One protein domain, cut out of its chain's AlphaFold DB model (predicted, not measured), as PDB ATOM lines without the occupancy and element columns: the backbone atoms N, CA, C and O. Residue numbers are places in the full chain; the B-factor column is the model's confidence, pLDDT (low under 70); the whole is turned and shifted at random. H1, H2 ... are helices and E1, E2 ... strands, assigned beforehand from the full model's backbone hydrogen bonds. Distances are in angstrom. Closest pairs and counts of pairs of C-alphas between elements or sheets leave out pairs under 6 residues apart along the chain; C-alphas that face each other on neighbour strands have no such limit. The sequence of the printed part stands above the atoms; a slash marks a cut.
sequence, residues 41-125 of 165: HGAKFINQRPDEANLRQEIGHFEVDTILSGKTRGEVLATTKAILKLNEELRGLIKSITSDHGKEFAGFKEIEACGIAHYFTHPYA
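What this domain is: This is residues 41 to 125 of the 165 residues of the protein "Integrase catalytic domain-containing protein" of Lactobacillus fermentum 28-3-CHN (UniProt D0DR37). Three short parallel strands, ordered E1, E2, E3, form a small sheet with H3 packed over one face; long H2 touches H3, and small H1 only grazes the sheet. The 85 printed residues run H1, E1, H2, E2, H3, E3, mixed in class, with under half in named elements. The whole is compact, radius of gyration of the C-alphas 12.4 A, spanning 36 by 33 by 24 A.

Where its parts are: H1, residues 51 to 54, begins at C-alpha (-24.477, 21.139, 47.677). E1 is 61 to 63, H2 73 to 89 (24.4 A), E2 96 to 99, H3 108 to 113, and E3 117 to 120, ending at C-alpha (-15.913, 18.013, 35.002).

How they stand to each other: N 62 and O 96 are 2.9 A apart; N 97 and O 117, 2.9 A. H3 runs along E3, height over the sheet 8.3 A. H2 touches H3 with residues 80 to 84 alone; the closest C-alphas, Thr 80 and Ile 111, are 6.7 A apart. E1, H2, E2 and E2, H3, E3 are strand-helix-strand units, parallel neighbour strands joined through a helix, with right-handed crossovers. Every O i to N i+4 pair in H2 and H3 is within hydrogen-bond range.

The domain as a whole: The printed part has no cut and no long link; residues 67 to 71 are under pLDDT 70.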
ATOM      1  N   HIS A  41     -11.525   8.242  32.847       79.31
ATOM      2  CA  HIS A  41     -11.864   7.038  33.602       79.31
ATOM      3  C   HIS A  41     -11.700   7.292  35.110       79.31
ATOM      4  O   HIS A  41     -10.576   7.474  35.594       79.31
ATOM      5  N   GLY A  42     -12.829   7.292  35.827       82.19
ATOM      6  CA  GLY A  42     -12.920   7.648  37.245       82.19
ATOM      7  C   GLY A  42     -13.140   9.140  37.519       82.19
ATOM      8  O   GLY A  42     -13.115   9.536  38.677       82.19
ATOM      9  N   ALA A  43     -13.346   9.963  36.486       87.06
ATOM     10  CA  ALA A  43     -13.649  11.381  36.651       87.06
ATOM     11  C   ALA A  43     -15.019  11.594  37.307       87.06
ATOM     12  O   ALA A  43     -15.978  10.877  37.005       87.06
ATOM     13  N   LYS A  44     -15.106  12.616  38.163       92.94
ATOM     14  CA  LYS A  44     -16.369  13.073  38.742       92.94
ATOM     15  C   LYS A  44     -16.965  14.181  37.887       92.94
ATOM     16  O   LYS A  44     -16.238  14.981  37.299       92.94
ATOM     17  N   PHE A  45     -18.285  14.249  37.839       92.06
ATOM     18  CA  PHE A  45     -19.015  15.259  37.080       92.06
ATOM     19  C   PHE A  45     -19.637  16.313  37.988       92.06
ATOM     20  O   PHE A  45     -19.804  16.117  39.189       92.06
ATOM     21  N   ILE A  46     -19.985  17.452  37.399       90.25
ATOM     22  CA  ILE A  46     -20.510  18.636  38.083       90.25
ATOM     23  C   ILE A  46     -21.742  18.358  38.968       90.25
ATOM     24  O   ILE A  46     -21.930  19.017  39.988       90.25
ATOM     25  N   ASN A  47     -22.551  17.356  38.624       90.62
ATOM     26  CA  ASN A  47     -23.716  16.905  39.392       90.62
ATOM     27  C   ASN A  47     -23.363  16.094  40.652       90.62
ATOM     28  O   ASN A  47     -24.233  15.859  41.480       90.62
ATOM     29  N   GLN A  48     -22.116  15.646  40.790       93.25
ATOM     30  CA  GLN A  48     -21.611  14.935  41.968       93.25
ATOM     31  C   GLN A  48     -20.953  15.885  42.976       93.25
ATOM     32  O   GLN A  48     -20.370  15.424  43.957       93.25
ATOM     33  N   ARG A  49     -20.997  17.201  42.724       92.88
ATOM     34  CA  ARG A  49     -20.487  18.205  43.657       92.88
ATOM     35  C   ARG A  49     -21.327  18.235  44.933       92.88
ATOM     36  O   ARG A  49     -22.540  18.048  44.847       92.88
ATOM     37  N   PRO A  50     -20.701  18.533  46.083       92.06
ATOM     38  CA  PRO A  50     -21.439  18.821  47.303       92.06
ATOM     39  C   PRO A  50     -22.357  20.037  47.101       92.06
ATOM     40  O   PRO A  50     -22.033  20.956  46.339       92.06
ATOM     41  N   ASP A  51     -23.502  20.048  47.781       90.75
ATOM     42  CA  ASP A  51     -24.477  21.139  47.677       90.75
ATOM     43  C   ASP A  51     -23.890  22.464  48.164       90.75
ATOM     44  O   ASP A  51     -24.193  23.518  47.607       90.75
ATOM     45  N   GLU A  52     -22.967  22.417  49.120       90.50
ATOM     46  CA  GLU A  52     -22.223  23.560  49.634       90.50
ATOM     47  C   GLU A  52     -21.432  24.275  48.523       90.50
ATOM     48  O   GLU A  52     -21.371  25.508  48.499       90.50
ATOM     49  N   ALA A  53     -20.901  23.520  47.550       86.75
ATOM     50  CA  ALA A  53     -20.245  24.072  46.366       86.75
ATOM     51  C   ALA A  53     -21.257  24.666  45.377       86.75
ATOM     52  O   ALA A  53     -21.039  25.759  44.850       86.75
ATOM     53  N   ASN A  54     -22.374  23.972  45.130       86.75
ATOM     54  CA  ASN A  54     -23.415  24.434  44.205       86.75
ATOM     55  C   ASN A  54     -24.094  25.721  44.703       86.75
ATOM     56  O   ASN A  54     -24.360  26.631  43.919       86.75
ATOM     57  N   LEU A  55     -24.336  25.806  46.011       88.25
ATOM     58  CA  LEU A  55     -24.976  26.932  46.689       88.25
ATOM     59  C   LEU A  55     -23.980  28.020  47.121       88.25
ATOM     60  O   LEU A  55     -24.401  29.029  47.681       88.25
ATOM     61  N   ARG A  56     -22.675  27.832  46.859       86.50
ATOM     62  CA  ARG A  56     -21.584  28.746  47.251       86.50
ATOM     63  C   ARG A  56     -21.610  29.107  48.744       86.50
ATOM     64  O   ARG A  56     -21.366  30.252  49.117       86.50
ATOM     65  N   GLN A  57     -21.932  28.130  49.591       90.12
ATOM     66  CA  GLN A  57     -22.034  28.313  51.043       90.12
ATOM     67  C   GLN A  57     -20.671  28.292  51.735       90.12
ATOM     68  O   GLN A  57     -20.531  28.839  52.827       90.12
ATOM     69  N   GLU A  58     -19.661  27.698  51.096       90.56
ATOM     70  CA  GLU A  58     -18.302  27.660  51.617       90.56
ATOM     71  C   GLU A  58     -17.253  28.083  50.589       90.56
ATOM     72  O   GLU A  58     -17.387  27.880  49.381       90.56
ATOM     73  N   ILE A  59     -16.174  28.676  51.100       89.62
ATOM     74  CA  ILE A  59     -14.979  28.978  50.317       89.62
ATOM     75  C   ILE A  59     -14.208  27.672  50.082       89.62
ATOM     76  O   ILE A  59     -14.207  26.772  50.927       89.62
ATOM     77  N   GLY A  60     -13.524  27.587  48.942       92.12
ATOM     78  CA  GLY A  60     -12.651  26.464  48.599       92.12
ATOM     79  C   GLY A  60     -13.073  25.708  47.343       92.12
ATOM     80  O   GLY A  60     -12.323  24.857  46.869       92.12
ATOM     81  N   HIS A  61     -14.235  26.028  46.773       92.62
ATOM     82  CA  HIS A  61     -14.705  25.465  45.512       92.62
ATOM     83  C   HIS A  61     -14.527  26.477  44.383       92.62
ATOM     84  O   HIS A  61     -15.223  27.489  44.334       92.62
ATOM     85  N   PHE A  62     -13.594  26.203  43.478       90.19
ATOM     86  CA  PHE A  62     -13.228  27.124  42.406       90.19
ATOM     87  C   PHE A  62     -13.599  26.555  41.036       90.19
ATOM     88  O   PHE A  62     -13.524  25.350  40.800       90.19
ATOM     89  N   GLU A  63     -13.995  27.421  40.110       89.19
ATOM     90  CA  GLU A  63     -14.079  27.069  38.692       89.19
ATOM     91  C   GLU A  63     -12.767  27.463  38.012       89.19
ATOM     92  O   GLU A  63     -12.207  28.517  38.303       89.19
ATOM     93  N   VAL A  64     -12.269  26.606  37.124       87.19
ATOM     94  CA  VAL A  64     -11.014  26.829  36.402       87.19
ATOM     95  C   VAL A  64     -11.287  26.773  34.902       87.19
ATOM     96  O   VAL A  64     -12.086  25.963  34.412       87.19
ATOM     97  N   ASP A  65     -10.633  27.668  34.170       82.81
ATOM     98  CA  ASP A  65     -10.632  27.709  32.714       82.81
ATOM     99  C   ASP A  65      -9.230  28.053  32.208       82.81
ATOM    100  O   ASP A  65      -8.479  28.764  32.879       82.81
ATOM    101  N   THR A  66      -8.887  27.561  31.020       76.31
ATOM    102  CA  THR A  66      -7.579  27.785  30.407       76.31
ATOM    103  C   THR A  66      -7.734  28.646  29.158       76.31
ATOM    104  O   THR A  66      -8.262  28.218  28.133       76.31
ATOM    105  N   ILE A  67      -7.221  29.877  29.217       67.00
ATOM    106  CA  ILE A  67      -7.296  30.839  28.101       67.00
ATOM    107  C   ILE A  67      -6.342  30.457  26.955       67.00
ATOM    108  O   ILE A  67      -6.624  30.750  25.787       67.00
ATOM    109  N   LEU A  68      -5.236  29.784  27.287       61.91
ATOM    110  CA  LEU A  68      -4.275  29.204  26.351       61.91
ATOM    111  C   LEU A  68      -4.513  27.698  26.232       61.91
ATOM    112  O   LEU A  68      -3.912  26.887  26.931       61.91
ATOM    113  N   SER A  69      -5.439  27.328  25.353       52.25
ATOM    114  CA  SER A  69      -5.790  25.929  25.128       52.25
ATOM    115  C   SER A  69      -4.727  25.241  24.280       52.25
ATOM    116  O   SER A  69      -4.653  25.434  23.062       52.25
ATOM    117  N   GLY A  70      -3.955  24.377  24.915       57.53
ATOM    118  CA  GLY A  70      -3.048  23.476  24.238       57.53
ATOM    119  C   GLY A  70      -3.354  22.013  24.555       57.53
ATOM    120  O   GLY A  70      -4.007  21.691  25.546       57.53
ATOM    121  N   LYS A  71      -2.982  21.110  23.643       66.56
ATOM    122  CA  LYS A  71      -3.367  19.682  23.675       66.56
ATOM    123  C   LYS A  71      -2.182  18.744  23.907       66.56
ATOM    124  O   LYS A  71      -2.304  17.537  23.694       66.56
ATOM    125  N   THR A  72      -1.026  19.289  24.262       76.81
ATOM    126  CA  THR A  72       0.220  18.548  24.436       76.81
ATOM    127  C   THR A  72       0.390  18.080  25.878       76.81
ATOM    128  O   THR A  72      -0.169  18.637  26.820       76.81
ATOM    129  N   ARG A  73       1.224  17.053  26.069       74.44
ATOM    130  CA  ARG A  73       1.565  16.542  27.403       74.44
ATOM    131  C   ARG A  73       2.223  17.604  28.296       74.44
ATOM    132  O   ARG A  73       2.027  17.570  29.506       74.44
ATOM    133  N   GLY A  74       2.999  18.520  27.710       79.06
ATOM    134  CA  GLY A  74       3.647  19.607  28.447       79.06
ATOM    135  C   GLY A  74       2.634  20.569  29.063       79.06
ATOM    136  O   GLY A  74       2.792  20.969  30.211       79.06
ATOM    137  N   GLU A  75       1.556  20.864  28.339       78.81
ATOM    138  CA  GLU A  75       0.498  21.763  28.804       78.81
ATOM    139  C   GLU A  75      -0.351  21.119  29.902       78.81
ATOM    140  O   GLU A  75      -0.626  21.772  30.899       78.81
ATOM    141  N   VAL A  76      -0.659  19.817  29.800       83.31
ATOM    142  CA  VAL A  76      -1.309  19.073  30.901       83.31
ATOM    143  C   VAL A  76      -0.499  19.187  32.193       83.31
ATOM    144  O   VAL A  76      -1.038  19.503  33.251       83.31
ATOM    145  N   LEU A  77       0.816  18.962  32.104       84.50
ATOM    146  CA  LEU A  77       1.706  19.060  33.258       84.50
ATOM    147  C   LEU A  77       1.757  20.488  33.818       84.50
ATOM    148  O   LEU A  77       1.809  20.663  35.035       84.50
ATOM    149  N   ALA A  78       1.755  21.498  32.947       85.94
ATOM    150  CA  ALA A  78       1.747  22.897  33.352       85.94
ATOM    151  C   ALA A  78       0.456  23.256  34.105       85.94
ATOM    152  O   ALA A  78       0.542  23.824  35.192       85.94
ATOM    153  N   THR A  79      -0.712  22.857  33.590       87.94
ATOM    154  CA  THR A  79      -2.014  23.097  34.231       87.94
ATOM    155  C   THR A  79      -2.091  22.436  35.605       87.94
ATOM    156  O   THR A  79      -2.417  23.102  36.587       87.94
ATOM    157  N   THR A  80      -1.710  21.157  35.717       89.00
ATOM    158  CA  THR A  80      -1.676  20.456  37.009       89.00
ATOM    159  C   THR A  80      -0.750  21.155  38.006       89.00
ATOM    160  O   THR A  80      -1.158  21.440  39.131       89.00
ATOM    161  N   LYS A  81       0.483  21.491  37.602       90.75
ATOM    162  CA  LYS A  81       1.446  22.178  38.478       90.75
ATOM    163  C   LYS A  81       0.961  23.554  38.917       90.75
ATOM    164  O   LYS A  81       1.165  23.913  40.071       90.75
ATOM    165  N   ALA A  82       0.331  24.313  38.022       90.62
ATOM    166  CA  ALA A  82      -0.211  25.628  38.344       90.62
ATOM    167  C   ALA A  82      -1.301  25.534  39.421       90.62
ATOM    168  O   ALA A  82      -1.274  26.301  40.378       90.62
ATOM    169  N   ILE A  83      -2.205  24.556  39.313       91.69
ATOM    170  CA  ILE A  83      -3.267  24.329  40.306       91.69
ATOM    171  C   ILE A  83      -2.679  23.940  41.667       91.69
ATOM    172  O   ILE A  83      -3.095  24.477  42.691       91.69
ATOM    173  N   LEU A  84      -1.693  23.037  41.690       93.12
ATOM    174  CA  LEU A  84      -1.043  22.622  42.935       93.12
ATOM    175  C   LEU A  84      -0.279  23.777  43.593       93.12
ATOM    176  O   LEU A  84      -0.432  24.002  44.790       93.12
ATOM    177  N   LYS A  85       0.468  24.557  42.805       93.25
ATOM    178  CA  LYS A  85       1.164  25.753  43.289       93.25
ATOM    179  C   LYS A  85       0.182  26.781  43.857       93.25
ATOM    180  O   LYS A  85       0.418  27.317  44.932       93.25
ATOM    181  N   LEU A  86      -0.943  27.014  43.179       91.44
ATOM    182  CA  LEU A  86      -1.988  27.904  43.681       91.44
ATOM    183  C   LEU A  86      -2.561  27.397  45.012       91.44
ATOM    184  O   LEU A  86      -2.810  28.189  45.915       91.44
ATOM    185  N   ASN A  87      -2.744  26.083  45.168       94.31
ATOM    186  CA  ASN A  87      -3.185  25.524  46.443       94.31
ATOM    187  C   ASN A  87      -2.168  25.771  47.569       94.31
ATOM    188  O   ASN A  87      -2.567  26.099  48.684       94.31
ATOM    189  N   GLU A  88      -0.867  25.652  47.288       93.38
ATOM    190  CA  GLU A  88       0.198  25.983  48.247       93.38
ATOM    191  C   GLU A  88       0.178  27.472  48.628       93.38
ATOM    192  O   GLU A  88       0.198  27.806  49.814       93.38
ATOM    193  N   GLU A  89       0.067  28.368  47.643       93.19
ATOM    194  CA  GLU A  89      -0.022  29.821  47.848       93.19
ATOM    195  C   GLU A  89      -1.255  30.205  48.682       93.19
ATOM    196  O   GLU A  89      -1.179  31.054  49.574       93.19
ATOM    197  N   LEU A  90      -2.376  29.515  48.460       91.38
ATOM    198  CA  LEU A  90      -3.612  29.660  49.229       91.38
ATOM    199  C   LEU A  90      -3.642  28.806  50.508       91.38
ATOM    200  O   LEU A  90      -4.694  28.691  51.138       91.38
ATOM    201  N   ARG A  91      -2.510  28.225  50.925       92.69
ATOM    202  CA  ARG A  91      -2.356  27.462  52.179       92.69
ATOM    203  C   ARG A  91      -3.354  26.306  52.336       92.69
ATOM    204  O   ARG A  91      -3.843  26.053  53.434       92.69
ATOM    205  N   GLY A  92      -3.659  25.605  51.246       91.06
ATOM    206  CA  GLY A  92      -4.558  24.448  51.255       91.06
ATOM    207  C   GLY A  92      -6.050  24.793  51.215       91.06
ATOM    208  O   GLY A  92      -6.875  23.941  51.532       91.06
ATOM    209  N   LEU A  93      -6.418  26.028  50.857       94.00
ATOM    210  CA  LEU A  93      -7.819  26.465  50.806       94.00
ATOM    211  C   LEU A  93      -8.639  25.763  49.708       94.00
ATOM    212  O   LEU A  93      -9.867  25.732  49.793       94.00
ATOM    213  N   ILE A  94      -7.997  25.233  48.662       95.31
ATOM    214  CA  ILE A  94      -8.698  24.641  47.518       95.31
ATOM    215  C   ILE A  94      -9.215  23.252  47.906       95.31
ATOM    216  O   ILE A  94      -8.472  22.278  47.945       95.31
ATOM    217  N   LYS A  95     -10.523  23.154  48.144       95.31
ATOM    218  CA  LYS A  95     -11.244  21.901  48.409       95.31
ATOM    219  C   LYS A  95     -11.630  21.185  47.123       95.31
ATOM    220  O   LYS A  95     -11.571  19.959  47.040       95.31
ATOM    221  N   SER A  96     -12.053  21.942  46.112       94.88
ATOM    222  CA  SER A  96     -12.333  21.376  44.800       94.88
ATOM    223  C   SER A  96     -12.166  22.365  43.665       94.88
ATOM    224  O   SER A  96     -12.417  23.558  43.822       94.88
ATOM    225  N   ILE A  97     -11.904  21.829  42.484       93.44
ATOM    226  CA  ILE A  97     -11.932  22.564  41.226       93.44
ATOM    227  C   ILE A  97     -12.994  21.992  40.283       93.44
ATOM    228  O   ILE A  97     -13.229  20.785  40.254       93.44
ATOM    229  N   THR A  98     -13.649  22.854  39.508       92.12
ATOM    230  CA  THR A  98     -14.543  22.457  38.411       92.12
ATOM    231  C   THR A  98     -13.982  22.974  37.091       92.12
ATOM    232  O   THR A  98     -13.789  24.179  36.945       92.12
ATOM    233  N   SER A  99     -13.735  22.094  36.122       89.75
ATOM    234  CA  SER A  99     -13.247  22.470  34.788       89.75
ATOM    235  C   SER A  99     -14.171  21.977  33.683       89.75
ATOM    236  O   SER A  99     -15.113  21.214  33.914       89.75
ATOM    237  N   ASP A 100     -13.907  22.420  32.458       86.44
ATOM    238  CA  ASP A 100     -14.534  21.826  31.291       86.44
ATOM    239  C   ASP A 100     -13.946  20.433  31.018       86.44
ATOM    240  O   ASP A 100     -13.010  19.974  31.680       86.44
ATOM    241  N   HIS A 101     -14.493  19.762  30.007       84.81
ATOM    242  CA  HIS A 101     -14.008  18.471  29.521       84.81
ATOM    243  C   HIS A 101     -12.755  18.614  28.623       84.81
ATOM    244  O   HIS A 101     -12.612  17.887  27.636       84.81
ATOM    245  N   GLY A 102     -11.874  19.575  28.929       82.75
ATOM    246  CA  GLY A 102     -10.618  19.859  28.236       82.75
ATOM    247  C   GLY A 102      -9.529  18.819  28.513       82.75
ATOM    248  O   GLY A 102      -9.524  18.145  29.549       82.75
ATOM    249  N   LYS A 103      -8.602  18.644  27.561       83.19
ATOM    250  CA  LYS A 103      -7.518  17.640  27.646       83.19
ATOM    251  C   LYS A 103      -6.360  18.102  28.517       83.19
ATOM    252  O   LYS A 103      -5.667  17.263  29.076       83.19
ATOM    253  N   GLU A 104      -6.178  19.407  28.646       86.69
ATOM    254  CA  GLU A 104      -5.272  20.057  29.588       86.69
ATOM    255  C   GLU A 104      -5.528  19.609  31.039       86.69
ATOM    256  O   GLU A 104      -4.602  19.569  31.841       86.69
ATOM    257  N   PHE A 105      -6.748  19.158  31.353       88.94
ATOM    258  CA  PHE A 105      -7.125  18.623  32.661       88.94
ATOM    259  C   PHE A 105      -6.996  17.093  32.768       88.94
ATOM    260  O   PHE A 105      -7.470  16.487  33.726       88.94
ATOM    261  N   ALA A 106      -6.332  16.429  31.817       88.56
ATOM    262  CA  ALA A 106      -6.124  14.980  31.881       88.56
ATOM    263  C   ALA A 106      -5.270  14.531  33.085       88.56
ATOM    264  O   ALA A 106      -5.342  13.367  33.477       88.56
ATOM    265  N   GLY A 107      -4.503  15.442  33.693       87.81
ATOM    266  CA  GLY A 107      -3.712  15.213  34.905       87.81
ATOM    267  C   GLY A 107      -4.505  15.271  36.217       87.81
ATOM    268  O   GLY A 107      -3.898  15.277  37.283       87.81
ATOM    269  N   PHE A 108      -5.842  15.308  36.177       91.50
ATOM    270  CA  PHE A 108      -6.674  15.514  37.368       91.50
ATOM    271  C   PHE A 108      -6.447  14.534  38.521       91.50
ATOM    272  O   PHE A 108      -6.630  14.895  39.678       91.50
ATOM    273  N   LYS A 109      -6.025  13.301  38.231       92.56
ATOM    274  CA  LYS A 109      -5.749  12.303  39.273       92.56
ATOM    275  C   LYS A 109      -4.617  12.732  40.204       92.56
ATOM    276  O   LYS A 109      -4.634  12.375  41.375       92.56
ATOM    277  N   GLU A 110      -3.653  13.497  39.698       92.75
ATOM    278  CA  GLU A 110      -2.579  14.072  40.514       92.75
ATOM    279  C   GLU A 110      -3.132  15.153  41.455       92.75
ATOM    280  O   GLU A 110      -2.738  15.219  42.613       92.75
ATOM    281  N   ILE A 111      -4.108  15.937  40.987       93.38
ATOM    282  CA  ILE A 111      -4.818  16.942  41.792       93.38
ATOM    283  C   ILE A 111      -5.632  16.255  42.901       93.38
ATOM    284  O   ILE A 111      -5.530  16.628  44.070       93.38
ATOM    285  N   GLU A 112      -6.373  15.196  42.558       94.94
ATOM    286  CA  GLU A 112      -7.141  14.406  43.529       94.94
ATOM    287  C   GLU A 112      -6.250  13.694  44.553       94.94
ATOM    288  O   GLU A 112      -6.621  13.605  45.724       94.94
ATOM    289  N   ALA A 113      -5.058  13.235  44.157       94.12
ATOM    290  CA  ALA A 113      -4.089  12.630  45.071       94.12
ATOM    291  C   ALA A 113      -3.585  13.611  46.147       94.12
ATOM    292  O   ALA A 113      -3.187  13.181  47.228       94.12
ATOM    293  N   CYS A 114      -3.651  14.920  45.885       92.56
ATOM    294  CA  CYS A 114      -3.353  15.974  46.855       92.56
ATOM    295  C   CYS A 114      -4.557  16.357  47.736       92.56
ATOM    296  O   CYS A 114      -4.468  17.311  48.504       92.56
ATOM    297  N   GLY A 115      -5.680  15.635  47.640       93.88
ATOM    298  CA  GLY A 115      -6.885  15.881  48.436       93.88
ATOM    299  C   GLY A 115      -7.831  16.937  47.855       93.88
ATOM    300  O   GLY A 115      -8.804  17.299  48.511       93.88
ATOM    301  N   ILE A 116      -7.580  17.411  46.633       95.81
ATOM    302  CA  ILE A 116      -8.422  18.403  45.960       95.81
ATOM    303  C   ILE A 116      -9.386  17.671  45.024       95.81
ATOM    304  O   ILE A 116      -8.964  17.068  44.040       95.81
ATOM    305  N   ALA A 117     -10.690  17.729  45.286       95.88
ATOM    306  CA  ALA A 117     -11.662  17.089  44.401       95.88
ATOM    307  C   ALA A 117     -11.705  17.787  43.030       95.88
ATOM    308  O   ALA A 117     -11.693  19.016  42.951       95.88
ATOM    309  N   HIS A 118     -11.810  17.024  41.942       95.00
ATOM    310  CA  HIS A 118     -11.950  17.596  40.602       95.00
ATOM    311  C   HIS A 118     -13.233  17.131  39.928       95.00
ATOM    312  O   HIS A 118     -13.526  15.937  39.879       95.00
ATOM    313  N   TYR A 119     -13.996  18.096  39.419       93.69
ATOM    314  CA  TYR A 119     -15.266  17.870  38.747       93.69
ATOM    315  C   TYR A 119     -15.224  18.405  37.321       93.69
ATOM    316  O   TYR A 119     -14.754  19.513  37.063       93.69
ATOM    317  N   PHE A 120     -15.784  17.636  36.398       91.44
ATOM    318  CA  PHE A 120     -15.913  18.013  35.002       91.44
ATOM    319  C   PHE A 120     -17.350  18.415  34.667       91.44
ATOM    320  O   PHE A 120     -18.310  17.796  35.129       91.44
ATOM    321  N   THR A 121     -17.521  19.424  33.818       89.06
ATOM    322  CA  THR A 121     -18.835  19.725  33.228       89.06
ATOM    323  C   THR A 121     -19.223  18.680  32.190       89.06
ATOM    324  O   THR A 121     -18.361  18.073  31.549       89.06
ATOM    325  N   HIS A 122     -20.518  18.489  31.957       85.75
ATOM    326  CA  HIS A 122     -20.974  17.547  30.947       85.75
ATOM    327  C   HIS A 122     -20.557  17.999  29.536       85.75
ATOM    328  O   HIS A 122     -20.595  19.192  29.201       85.75
ATOM    329  N   PRO A 123     -20.177  17.057  28.652       80.69
ATOM    330  CA  PRO A 123     -19.960  17.369  27.250       80.69
ATOM    331  C   PRO A 123     -21.203  18.025  26.633       80.69
ATOM    332  O   PRO A 123     -22.315  17.535  26.797       80.69
ATOM    333  N   TYR A 124     -21.000  19.100  25.867       71.62
ATOM    334  CA  TYR A 124     -22.069  19.849  25.186       71.62
ATOM    335  C   TYR A 124     -23.083  20.551  26.111       71.62
ATOM    336  O   TYR A 124     -24.170  20.899  25.649       71.62
ATOM    337  N   ALA A 125     -22.726  20.823  27.370       79.19
ATOM    338  CA  ALA A 125     -23.566  21.548  28.325       79.19
ATOM    339  C   ALA A 125     -22.998  22.949  28.664       79.19
ATOM    340  O   ALA A 125     -22.560  23.187  29.787       79.19
TER     341      ALA A 125